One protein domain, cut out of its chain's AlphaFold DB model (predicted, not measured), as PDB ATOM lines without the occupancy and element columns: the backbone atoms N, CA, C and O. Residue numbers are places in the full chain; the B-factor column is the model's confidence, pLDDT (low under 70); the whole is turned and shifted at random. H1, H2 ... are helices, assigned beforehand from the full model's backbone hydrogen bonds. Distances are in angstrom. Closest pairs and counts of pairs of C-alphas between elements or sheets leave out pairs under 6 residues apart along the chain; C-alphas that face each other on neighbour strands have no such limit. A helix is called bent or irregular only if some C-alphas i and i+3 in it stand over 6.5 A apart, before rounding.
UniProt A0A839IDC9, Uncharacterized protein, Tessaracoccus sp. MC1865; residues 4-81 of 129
ATOM      1  N   ALA A   4     176.430 123.845 140.520       56.50
ATOM      2  CA  ALA A   4     176.371 125.305 140.591       56.50
ATOM      3  C   ALA A   4     177.292 125.999 139.566       56.50
ATOM      4  O   ALA A   4     176.960 127.083 139.089       56.50
ATOM      5  N   ASN A   5     178.411 125.371 139.183       52.59
ATOM      6  CA  ASN A   5     179.389 125.959 138.259       52.59
ATOM      7  C   ASN A   5     178.980 125.769 136.783       52.59
ATOM      8  O   ASN A   5     179.238 126.614 135.934       52.59
ATOM      9  N   LEU A   6     178.244 124.695 136.477       45.69
ATOM     10  CA  LEU A   6     177.747 124.429 135.124       45.69
ATOM     11  C   LEU A   6     176.639 125.420 134.711       45.69
ATOM     12  O   LEU A   6     176.587 125.873 133.569       45.69
ATOM     13  N   SER A   7     175.771 125.796 135.657       53.50
ATOM     14  CA  SER A   7     174.664 126.740 135.436       53.50
ATOM     15  C   SER A   7     175.148 128.181 135.212       53.50
ATOM     16  O   SER A   7     174.604 128.901 134.370       53.50
ATOM     17  N   SER A   8     176.207 128.604 135.911       52.56
ATOM     18  CA  SER A   8     176.806 129.933 135.736       52.56
ATOM     19  C   SER A   8     177.567 130.056 134.410       52.56
ATOM     20  O   SER A   8     177.447 131.078 133.730       52.56
ATOM     21  N   GLU A   9     178.285 129.014 133.981       46.41
ATOM     22  CA  GLU A   9     178.985 129.005 132.691       46.41
ATOM     23  C   GLU A   9     178.040 128.936 131.488       46.41
ATOM     24  O   GLU A   9     178.280 129.623 130.491       46.41
ATOM     25  N   LEU A  10     176.942 128.179 131.586       53.94
ATOM     26  CA  LEU A  10     175.894 128.150 130.562       53.94
ATOM     27  C   LEU A  10     175.191 129.509 130.434       53.94
ATOM     28  O   LEU A  10     174.990 129.974 129.315       53.94
ATOM     29  N   ARG A  11     174.911 130.203 131.550       55.22
ATOM     30  CA  ARG A  11     174.396 131.587 131.517       55.22
ATOM     31  C   ARG A  11     175.391 132.566 130.895       55.22
ATOM     32  O   ARG A  11     174.980 133.435 130.135       55.22
ATOM     33  N   ARG A  12     176.691 132.425 131.177       52.41
ATOM     34  CA  ARG A  12     177.742 133.288 130.607       52.41
ATOM     35  C   ARG A  12     177.909 133.073 129.099       52.41
ATOM     36  O   ARG A  12     178.063 134.048 128.371       52.41
ATOM     37  N   ARG A  13     177.850 131.823 128.616       53.44
ATOM     38  CA  ARG A  13     177.868 131.510 127.173       53.44
ATOM     39  C   ARG A  13     176.597 131.975 126.460       53.44
ATOM     40  O   ARG A  13     176.712 132.568 125.396       53.44
ATOM     41  N   ALA A  14     175.421 131.773 127.059       56.91
ATOM     42  CA  ALA A  14     174.153 132.254 126.509       56.91
ATOM     43  C   ALA A  14     174.089 133.791 126.445       56.91
ATOM     44  O   ALA A  14     173.635 134.342 125.449       56.91
ATOM     45  N   GLY A  15     174.619 134.498 127.451       59.12
ATOM     46  CA  GLY A  15     174.683 135.965 127.444       59.12
ATOM     47  C   GLY A  15     175.542 136.549 126.314       59.12
ATOM     48  O   GLY A  15     175.207 137.606 125.788       59.12
ATOM     49  N   GLY A  16     176.612 135.854 125.903       68.19
ATOM     50  CA  GLY A  16     177.424 136.247 124.743       68.19
ATOM     51  C   GLY A  16     176.716 136.035 123.400       68.19
ATOM     52  O   GLY A  16     176.898 136.827 122.480       68.19
ATOM     53  N   ASP A  17     175.876 135.004 123.300       84.19
ATOM     54  CA  ASP A  17     175.100 134.695 122.093       84.19
ATOM     55  C   ASP A  17     173.900 135.650 121.927       84.19
ATOM     56  O   ASP A  17     173.653 136.181 120.847       84.19
ATOM     57  N   GLU A  18     173.206 135.982 123.020       94.19
ATOM     58  CA  GLU A  18     172.088 136.934 122.999       94.19
ATOM     59  C   GLU A  18     172.526 138.392 122.776       94.19
ATOM     60  O   GLU A  18     171.796 139.172 122.158       94.19
ATOM     61  N   ALA A  19     173.707 138.783 123.271       94.56
ATOM     62  CA  ALA A  19     174.282 140.094 122.972       94.56
ATOM     63  C   ALA A  19     174.602 140.212 121.476       94.56
ATOM     64  O   ALA A  19     174.182 141.170 120.828       94.56
ATOM     65  N   ARG A  20     175.234 139.178 120.906       94.19
ATOM     66  CA  ARG A  20     175.484 139.106 119.467       94.19
ATOM     67  C   ARG A  20     174.185 139.130 118.658       94.19
ATOM     68  O   ARG A  20     174.106 139.855 117.674       94.19
ATOM     69  N   GLN A  21     173.149 138.391 119.071       95.00
ATOM     70  CA  GLN A  21     171.825 138.444 118.434       95.00
ATOM     71  C   GLN A  21     171.302 139.888 118.349       95.00
ATOM     72  O   GLN A  21     170.752 140.278 117.321       95.00
ATOM     73  N   ALA A  22     171.466 140.678 119.415       96.69
ATOM     74  CA  ALA A  22     171.028 142.071 119.448       96.69
ATOM     75  C   ALA A  22     171.836 142.969 118.504       96.69
ATOM     76  O   ALA A  22     171.237 143.743 117.758       96.69
ATOM     77  N   GLU A  23     173.165 142.839 118.509       96.81
ATOM     78  CA  GLU A  23     174.063 143.590 117.623       96.81
ATOM     79  C   GLU A  23     173.758 143.311 116.146       96.81
ATOM     80  O   GLU A  23     173.587 144.236 115.351       96.81
ATOM     81  N   GLU A  24     173.617 142.034 115.786       95.50
ATOM     82  CA  GLU A  24     173.320 141.609 114.419       95.50
ATOM     83  C   GLU A  24     171.918 142.069 113.994       95.50
ATOM     84  O   GLU A  24     171.746 142.561 112.879       95.50
ATOM     85  N   LEU A  25     170.909 141.956 114.868       95.94
ATOM     86  CA  LEU A  25     169.559 142.456 114.589       95.94
ATOM     87  C   LEU A  25     169.572 143.961 114.298       95.94
ATOM     88  O   LEU A  25     168.978 144.404 113.315       95.94
ATOM     89  N   GLU A  26     170.246 144.743 115.139       97.38
ATOM     90  CA  GLU A  26     170.351 146.188 114.959       97.38
ATOM     91  C   GLU A  26     171.076 146.546 113.658       97.38
ATOM     92  O   GLU A  26     170.564 147.362 112.886       97.38
ATOM     93  N   ALA A  27     172.216 145.912 113.378       97.38
ATOM     94  CA  ALA A  27     172.968 146.141 112.148       97.38
ATOM     95  C   ALA A  27     172.125 145.839 110.897       97.38
ATOM     96  O   ALA A  27     172.067 146.664 109.982       97.38
ATOM     97  N   HIS A  28     171.411 144.707 110.876       96.44
ATOM     98  CA  HIS A  28     170.544 144.332 109.756       96.44
ATOM     99  C   HIS A  28     169.393 145.320 109.557       96.44
ATOM    100  O   HIS A  28     169.140 145.743 108.430       96.44
ATOM    101  N   LEU A  29     168.695 145.712 110.627       96.12
ATOM    102  CA  LEU A  29     167.579 146.649 110.506       96.12
ATOM    103  C   LEU A  29     168.064 148.035 110.070       96.12
ATOM    104  O   LEU A  29     167.475 148.628 109.172       96.12
ATOM    105  N   ARG A  30     169.172 148.541 110.624       95.44
ATOM    106  CA  ARG A  30     169.745 149.815 110.163       95.44
ATOM    107  C   ARG A  30     170.123 149.761 108.685       95.44
ATOM    108  O   ARG A  30     169.813 150.704 107.965       95.44
ATOM    109  N   LEU A  31     170.742 148.672 108.226       95.62
ATOM    110  CA  LEU A  31     171.095 148.491 106.817       95.62
ATOM    111  C   LEU A  31     169.854 148.499 105.913       95.62
ATOM    112  O   LEU A  31     169.827 149.208 104.912       95.62
ATOM    113  N   LEU A  32     168.809 147.754 106.282       94.50
ATOM    114  CA  LEU A  32     167.553 147.713 105.529       94.50
ATOM    115  C   LEU A  32     166.923 149.108 105.394       94.50
ATOM    116  O   LEU A  32     166.516 149.497 104.301       94.50
ATOM    117  N   TRP A  33     166.898 149.892 106.475       90.56
ATOM    118  CA  TRP A  33     166.296 151.232 106.483       90.56
ATOM    119  C   TRP A  33     167.114 152.309 105.755       90.56
ATOM    120  O   TRP A  33     166.601 153.414 105.546       90.56
ATOM    121  N   GLN A  34     168.345 152.012 105.329       88.94
ATOM    122  CA  GLN A  34     169.133 152.910 104.476       88.94
ATOM    123  C   GLN A  34     168.646 152.923 103.022       88.94
ATOM    124  O   GLN A  34     168.960 153.863 102.296       88.94
ATOM    125  N   HIS A  35     167.873 151.925 102.579       88.81
ATOM    126  CA  HIS A  35     167.452 151.827 101.183       88.81
ATOM    127  C   HIS A  35     165.974 152.226 100.991       88.81
ATOM    128  O   HIS A  35     165.095 151.587 101.570       88.81
ATOM    129  N   PRO A  36     165.651 153.214 100.130       84.88
ATOM    130  CA  PRO A  36     164.286 153.740  99.987       84.88
ATOM    131  C   PRO A  36     163.272 152.719  99.448       84.88
ATOM    132  O   PRO A  36     162.078 152.851  99.692       84.88
ATOM    133  N   SER A  37     163.720 151.679  98.735       90.94
ATOM    134  CA  SER A  37     162.831 150.604  98.256       90.94
ATOM    135  C   SER A  37     162.411 149.600  99.336       90.94
ATOM    136  O   SER A  37     161.573 148.742  99.060       90.94
ATOM    137  N   VAL A  38     162.984 149.657 100.544       91.75
ATOM    138  CA  VAL A  38     162.564 148.790 101.650       91.75
ATOM    139  C   VAL A  38     161.380 149.432 102.365       91.75
ATOM    140  O   VAL A  38     161.518 150.456 103.025       91.75
ATOM    141  N   VAL A  39     160.211 148.801 102.256       89.12
ATOM    142  CA  VAL A  39     158.956 149.297 102.857       89.12
ATOM    143  C   VAL A  39     158.520 148.513 104.096       89.12
ATOM    144  O   VAL A  39     157.669 148.970 104.853       89.12
ATOM    145  N   SER A  40     159.086 147.324 104.316       92.50
ATOM    146  CA  SER A  40     158.762 146.470 105.460       92.50
ATOM    147  C   SER A  40     159.872 145.459 105.731       92.50
ATOM    148  O   SER A  40     160.436 144.902 104.789       92.50
ATOM    149  N   ALA A  41     160.105 145.144 107.004       93.25
ATOM    150  CA  ALA A  41     160.929 144.022 107.439       93.25
ATOM    151  C   ALA A  41     160.121 143.145 108.404       93.25
ATOM    152  O   ALA A  41     159.425 143.660 109.278       93.25
ATOM    153  N   THR A  42     160.212 141.825 108.251       93.06
ATOM    154  CA  THR A  42     159.553 140.861 109.144       93.06
ATOM    155  C   THR A  42     160.611 140.082 109.910       93.06
ATOM    156  O   THR A  42     161.480 139.465 109.298       93.06
ATOM    157  N   TYR A  43     160.530 140.091 111.242       91.19
ATOM    158  CA  TYR A  43     161.398 139.291 112.101       91.19
ATOM    159  C   TYR A  43     160.673 138.025 112.551       91.19
ATOM    160  O   TYR A  43     159.644 138.092 113.225       91.19
ATOM    161  N   TRP A  44     161.228 136.870 112.195       89.25
ATOM    162  CA  TRP A  44     160.759 135.580 112.682       89.25
ATOM    163  C   TRP A  44     161.767 135.088 113.724       89.25
ATOM    164  O   TRP A  44     162.864 134.670 113.373       89.25
ATOM    165  N   ARG A  45     161.481 135.170 115.025       86.38
ATOM    166  CA  ARG A  45     160.172 135.057 115.703       86.38
ATOM    167  C   ARG A  45     160.136 135.835 117.023       86.38
ATOM    168  O   ARG A  45     161.167 136.275 117.517       86.38
ATOM    169  N   ILE A  46     158.956 135.972 117.634       91.19
ATOM    170  CA  ILE A  46     158.831 136.722 118.895       91.19
ATOM    171  C   ILE A  46     159.392 135.973 120.113       91.19
ATOM    172  O   ILE A  46     160.055 136.598 120.932       91.19
ATOM    173  N   SER A  47     159.186 134.658 120.238       92.56
ATOM    174  CA  SER A  47     159.574 133.876 121.426       92.56
ATOM    175  C   SER A  47     160.442 132.665 121.086       92.56
ATOM    176  O   SER A  47     160.482 132.229 119.940       92.56
ATOM    177  N   ASP A  48     161.116 132.084 122.076       91.12
ATOM    178  CA  ASP A  48     161.867 130.826 121.920       91.12
ATOM    179  C   ASP A  48     160.988 129.563 121.982       91.12
ATOM    180  O   ASP A  48     161.465 128.465 121.702       91.12
ATOM    181  N   VAL A  49     159.699 129.690 122.312       88.25
ATOM    182  CA  VAL A  49     158.768 128.552 122.471       88.25
ATOM    183  C   VAL A  49     158.615 127.815 121.150       88.25
ATOM    184  O   VAL A  49     158.205 128.440 120.185       88.25
ATOM    185  N   ASP A  50     158.935 126.525 121.068       85.00
ATOM    186  CA  ASP A  50     158.886 125.739 119.821       85.00
ATOM    187  C   ASP A  50     159.733 126.331 118.682       85.00
ATOM    188  O   ASP A  50     159.316 126.380 117.521       85.00
ATOM    189  N   ALA A  51     160.911 126.869 119.013       83.06
ATOM    190  CA  ALA A  51     161.789 127.443 118.005       83.06
ATOM    191  C   ALA A  51     162.207 126.409 116.968       83.06
ATOM    192  O   ALA A  51     162.563 125.273 117.290       83.06
ATOM    193  N   TRP A  52     162.170 126.823 115.702       75.00
ATOM    194  CA  TRP A  52     162.590 125.966 114.608       75.00
ATOM    195  C   TRP A  52     164.053 125.556 114.822       75.00
ATOM    196  O   TRP A  52     164.896 126.391 115.151       75.00
ATOM    197  N   LEU A  53     164.329 124.253 114.700       80.56
ATOM    198  CA  LEU A  53     165.627 123.625 114.992       80.56
ATOM    199  C   LEU A  53     166.092 123.728 116.459       80.56
ATOM    200  O   LEU A  53     167.242 123.420 116.754       80.56
ATOM    201  N   GLY A  54     165.222 124.151 117.383       78.25
ATOM    202  CA  GLY A  54     165.579 124.373 118.787       78.25
ATOM    203  C   GLY A  54     166.531 125.555 119.007       78.25
ATOM    204  O   GLY A  54     167.080 125.694 120.096       78.25
ATOM    205  N   ALA A  55     166.743 126.401 117.992       82.38
ATOM    206  CA  ALA A  55     167.623 127.557 118.093       82.38
ATOM    207  C   ALA A  55     166.920 128.703 118.847       82.38
ATOM    208  O   ALA A  55     165.826 129.097 118.439       82.38
ATOM    209  N   PRO A  56     167.516 129.289 119.903       84.81
ATOM    210  CA  PRO A  56     166.900 130.360 120.687       84.81
ATOM    211  C   PRO A  56     166.950 131.711 119.947       84.81
ATOM    212  O   PRO A  56     167.603 132.658 120.379       84.81
ATOM    213  N   ALA A  57     166.263 131.804 118.806       88.12
ATOM    214  CA  ALA A  57     166.240 132.973 117.927       88.12
ATOM    215  C   ALA A  57     165.095 133.960 118.233       88.12
ATOM    216  O   ALA A  57     164.928 134.950 117.526       88.12
ATOM    217  N   GLY A  58     164.271 133.703 119.253       93.69
ATOM    218  CA  GLY A  58     163.204 134.610 119.668       93.69
ATOM    219  C   GLY A  58     163.737 135.899 120.293       93.69
ATOM    220  O   GLY A  58     164.864 135.933 120.786       93.69
ATOM    221  N   LEU A  59     162.908 136.944 120.327       95.88
ATOM    222  CA  LEU A  59     163.157 138.174 121.097       95.88
ATOM    223  C   LEU A  59     162.864 137.990 122.598       95.88
ATOM    224  O   LEU A  59     163.328 138.765 123.433       95.88
ATOM    225  N   VAL A  60     162.083 136.969 122.939       95.88
ATOM    226  CA  VAL A  60     161.624 136.647 124.290       95.88
ATOM    227  C   VAL A  60     162.003 135.202 124.613       95.88
ATOM    228  O   VAL A  60     161.818 134.307 123.785       95.88
ATOM    229  N   ARG A  61     162.535 134.969 125.814       93.69
ATOM    230  CA  ARG A  61     162.915 133.633 126.297       93.69
ATOM    231  C   ARG A  61     161.683 132.770 126.590       93.69
ATOM    232  O   ARG A  61     160.550 133.249 126.592       93.69
ATOM    233  N   LEU A  62     161.902 131.485 126.878       92.06
ATOM    234  CA  LEU A  62     160.834 130.537 127.235       92.06
ATOM    235  C   LEU A  62     160.026 130.960 128.474       92.06
ATOM    236  O   LEU A  62     158.838 130.671 128.554       92.06
ATOM    237  N   ASP A  63     160.661 131.652 129.421       93.44
ATOM    238  CA  ASP A  63     160.032 132.152 130.650       93.44
ATOM    239  C   ASP A  63     159.295 133.493 130.467       93.44
ATOM    240  O   ASP A  63     158.793 134.063 131.434       93.44
ATOM    241  N   GLY A  64     159.229 134.014 129.237       92.81
ATOM    242  CA  GLY A  64     158.586 135.290 128.929       92.81
ATOM    243  C   GLY A  64     159.466 136.520 129.170       92.81
ATOM    244  O   GLY A  64     159.021 137.639 128.911       92.81
ATOM    245  N   THR A  65     160.711 136.358 129.628       96.19
ATOM    246  CA  THR A  65     161.614 137.497 129.833       96.19
ATOM    247  C   THR A  65     162.187 138.013 128.505       96.19
ATOM    248  O   THR A  65     162.546 137.216 127.629       96.19
ATOM    249  N   PRO A  66     162.309 139.341 128.318       97.19
ATOM    250  CA  PRO A  66     162.876 139.907 127.100       97.19
ATOM    251  C   PRO A  66     164.384 139.636 127.007       97.19
ATOM    252  O   PRO A  66     165.113 139.669 128.007       97.19
ATOM    253  N   LYS A  67     164.863 139.393 125.787       97.00
ATOM    254  CA  LYS A  67     166.294 139.354 125.459       97.00
ATOM    255  C   LYS A  67     166.828 140.750 125.123       97.00
ATOM    256  O   LYS A  67     166.044 141.636 124.777       97.00
ATOM    257  N   PRO A  68     168.158 140.954 125.117       97.62
ATOM    258  CA  PRO A  68     168.773 142.177 124.597       97.62
ATOM    259  C   PRO A  68     168.250 142.594 123.210       97.62
ATOM    260  O   PRO A  68     167.957 143.768 122.997       97.62
ATOM    261  N   ALA A  69     168.016 141.637 122.304       96.81
ATOM    262  CA  ALA A  69     167.477 141.898 120.967       96.81
ATOM    263  C   ALA A  69     166.077 142.551 120.983       96.81
ATOM    264  O   ALA A  69     165.789 143.416 120.158       96.81
ATOM    265  N   TYR A  70     165.219 142.205 121.954       97.56
ATOM    266  CA  TYR A  70     163.924 142.869 122.146       97.56
ATOM    267  C   TYR A  70     164.106 144.353 122.463       97.56
ATOM    268  O   TYR A  70     163.436 145.213 121.890       97.56
ATOM    269  N   HIS A  71     165.026 144.661 123.380       98.00
ATOM    270  CA  HIS A  71     165.304 146.033 123.786       98.00
ATOM    271  C   HIS A  71     165.942 146.840 122.656       98.00
ATOM    272  O   HIS A  71     165.541 147.984 122.449       98.00
ATOM    273  N   ALA A  72     166.855 146.238 121.888       97.56
ATOM    274  CA  ALA A  72     167.435 146.858 120.700       97.56
ATOM    275  C   ALA A  72     166.348 147.229 119.678       97.56
ATOM    276  O   ALA A  72     166.235 148.394 119.301       97.56
ATOM    277  N   LEU A  73     165.472 146.281 119.316       96.69
ATOM    278  CA  LEU A  73     164.359 146.545 118.401       96.69
ATOM    279  C   LEU A  73     163.419 147.633 118.933       96.69
ATOM    280  O   LEU A  73     163.043 148.544 118.197       96.69
ATOM    281  N   ARG A  74     163.039 147.560 120.215       96.69
ATOM    282  CA  ARG A  74     162.148 148.552 120.830       96.69
ATOM    283  C   ARG A  74     162.763 149.948 120.796       96.69
ATOM    284  O   ARG A  74     162.045 150.892 120.486       96.69
ATOM    285  N   ARG A  75     164.051 150.083 121.105       97.38
ATOM    286  CA  ARG A  75     164.775 151.359 121.077       97.38
ATOM    287  C   ARG A  75     164.802 151.945 119.665       97.38
ATOM    288  O   ARG A  75     164.369 153.077 119.482       97.38
ATOM    289  N   LEU A  76     165.184 151.147 118.662       95.94
ATOM    290  CA  LEU A  76     165.146 151.574 117.258       95.94
ATOM    291  C   LEU A  76     163.749 152.082 116.877       95.94
ATOM    292  O   LEU A  76     163.596 153.207 116.423       95.94
ATOM    293  N   VAL A  77     162.708 151.287 117.132       93.56
ATOM    294  CA  VAL A  77     161.353 151.601 116.658       93.56
ATOM    295  C   VAL A  77     160.672 152.698 117.463       93.56
ATOM    296  O   VAL A  77     159.920 153.463 116.882       93.56
ATOM    297  N   LYS A  78     160.836 152.755 118.788       94.50
ATOM    298  CA  LYS A  78     160.052 153.647 119.663       94.50
ATOM    299  C   LYS A  78     160.806 154.877 120.143       94.50
ATOM    300  O   LYS A  78     160.146 155.777 120.654       94.50
ATOM    301  N   GLU A  79     162.124 154.900 120.008       93.94
ATOM    302  CA  GLU A  79     162.963 155.985 120.521       93.94
ATOM    303  C   GLU A  79     163.731 156.673 119.386       93.94
ATOM    304  O   GLU A  79     163.780 157.896 119.369       93.94
ATOM    305  N   GLU A  80     164.257 155.931 118.402       93.81
ATOM    306  CA  GLU A  80     164.991 156.539 117.275       93.81
ATOM    307  C   GLU A  80     164.116 156.849 116.056       93.81
ATOM    308  O   GLU A  80     164.223 157.924 115.474       93.81
ATOM    309  N   TRP A  81     163.272 155.907 115.635       92.81
ATOM    310  CA  TRP A  81     162.537 155.991 114.363       92.81
ATOM    311  C   TRP A  81     161.091 156.444 114.519       92.81
ATOM    312  O   TRP A  81     160.301 156.399 113.576       92.81
TER     313      TRP A  81
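What this domain is: This is residues 4 to 81 of the 129 residues of an uncharacterized protein of Tessaracoccus sp. MC1865 (UniProt A0A839IDC9). One long helix, H1, makes the length of the domain, and a shorter helix, H2, packs on residues 18 to 26 of it, running the same way. Between them the long link of residues 34 to 67, with no named element, folds back alongside H1 and returns to H2; residues 4 to 13 of H1 stick out at one end and residues 34 to 39 at the other. The printed part has 78 residues with two named helices, H1 then H2, and no named strand; its class is all helix. It is only just loose, close to compact, with a radius of gyration of the C-alphas of 14.2 A and spans of 50 by 23 by 18 A.

Where its parts are: Find C-alpha 4 at (176.371, 125.305, 140.591); from there H1, residues 4 to 33, runs 44.0 A to C-alpha 33 at (166.296, 151.232, 106.483). Then look at C-alpha 68, where H2, residues 68 to 80, begins; it runs 16.6 A to C-alpha 80 at (164.991, 156.539, 117.275). H2 is neither bent nor irregular, but only just: C-alphas 77 and 80 are 6.2 A apart.

How they stand to each other: Start on H1 at Ala 22: H1 and H2 touch, and their closest C-alphas, those of Ala 22 and Ala 69, are 3.9 A apart. Their lines stand at a shallow tilt of 32 degrees. In H2 every O i to N i+4 pair is within hydrogen-bond range; in H1, 25 of 26 are.

The domain as a whole: The two C-alphas farthest apart are those of Ala 4 and Ser 37, at 51.1 A. Without the stretches that stand free, the body spans 30 by 20 by 19 A. The printed part has no cut. The model's confidence is low, with pLDDT under 70, at residues 4 to 16.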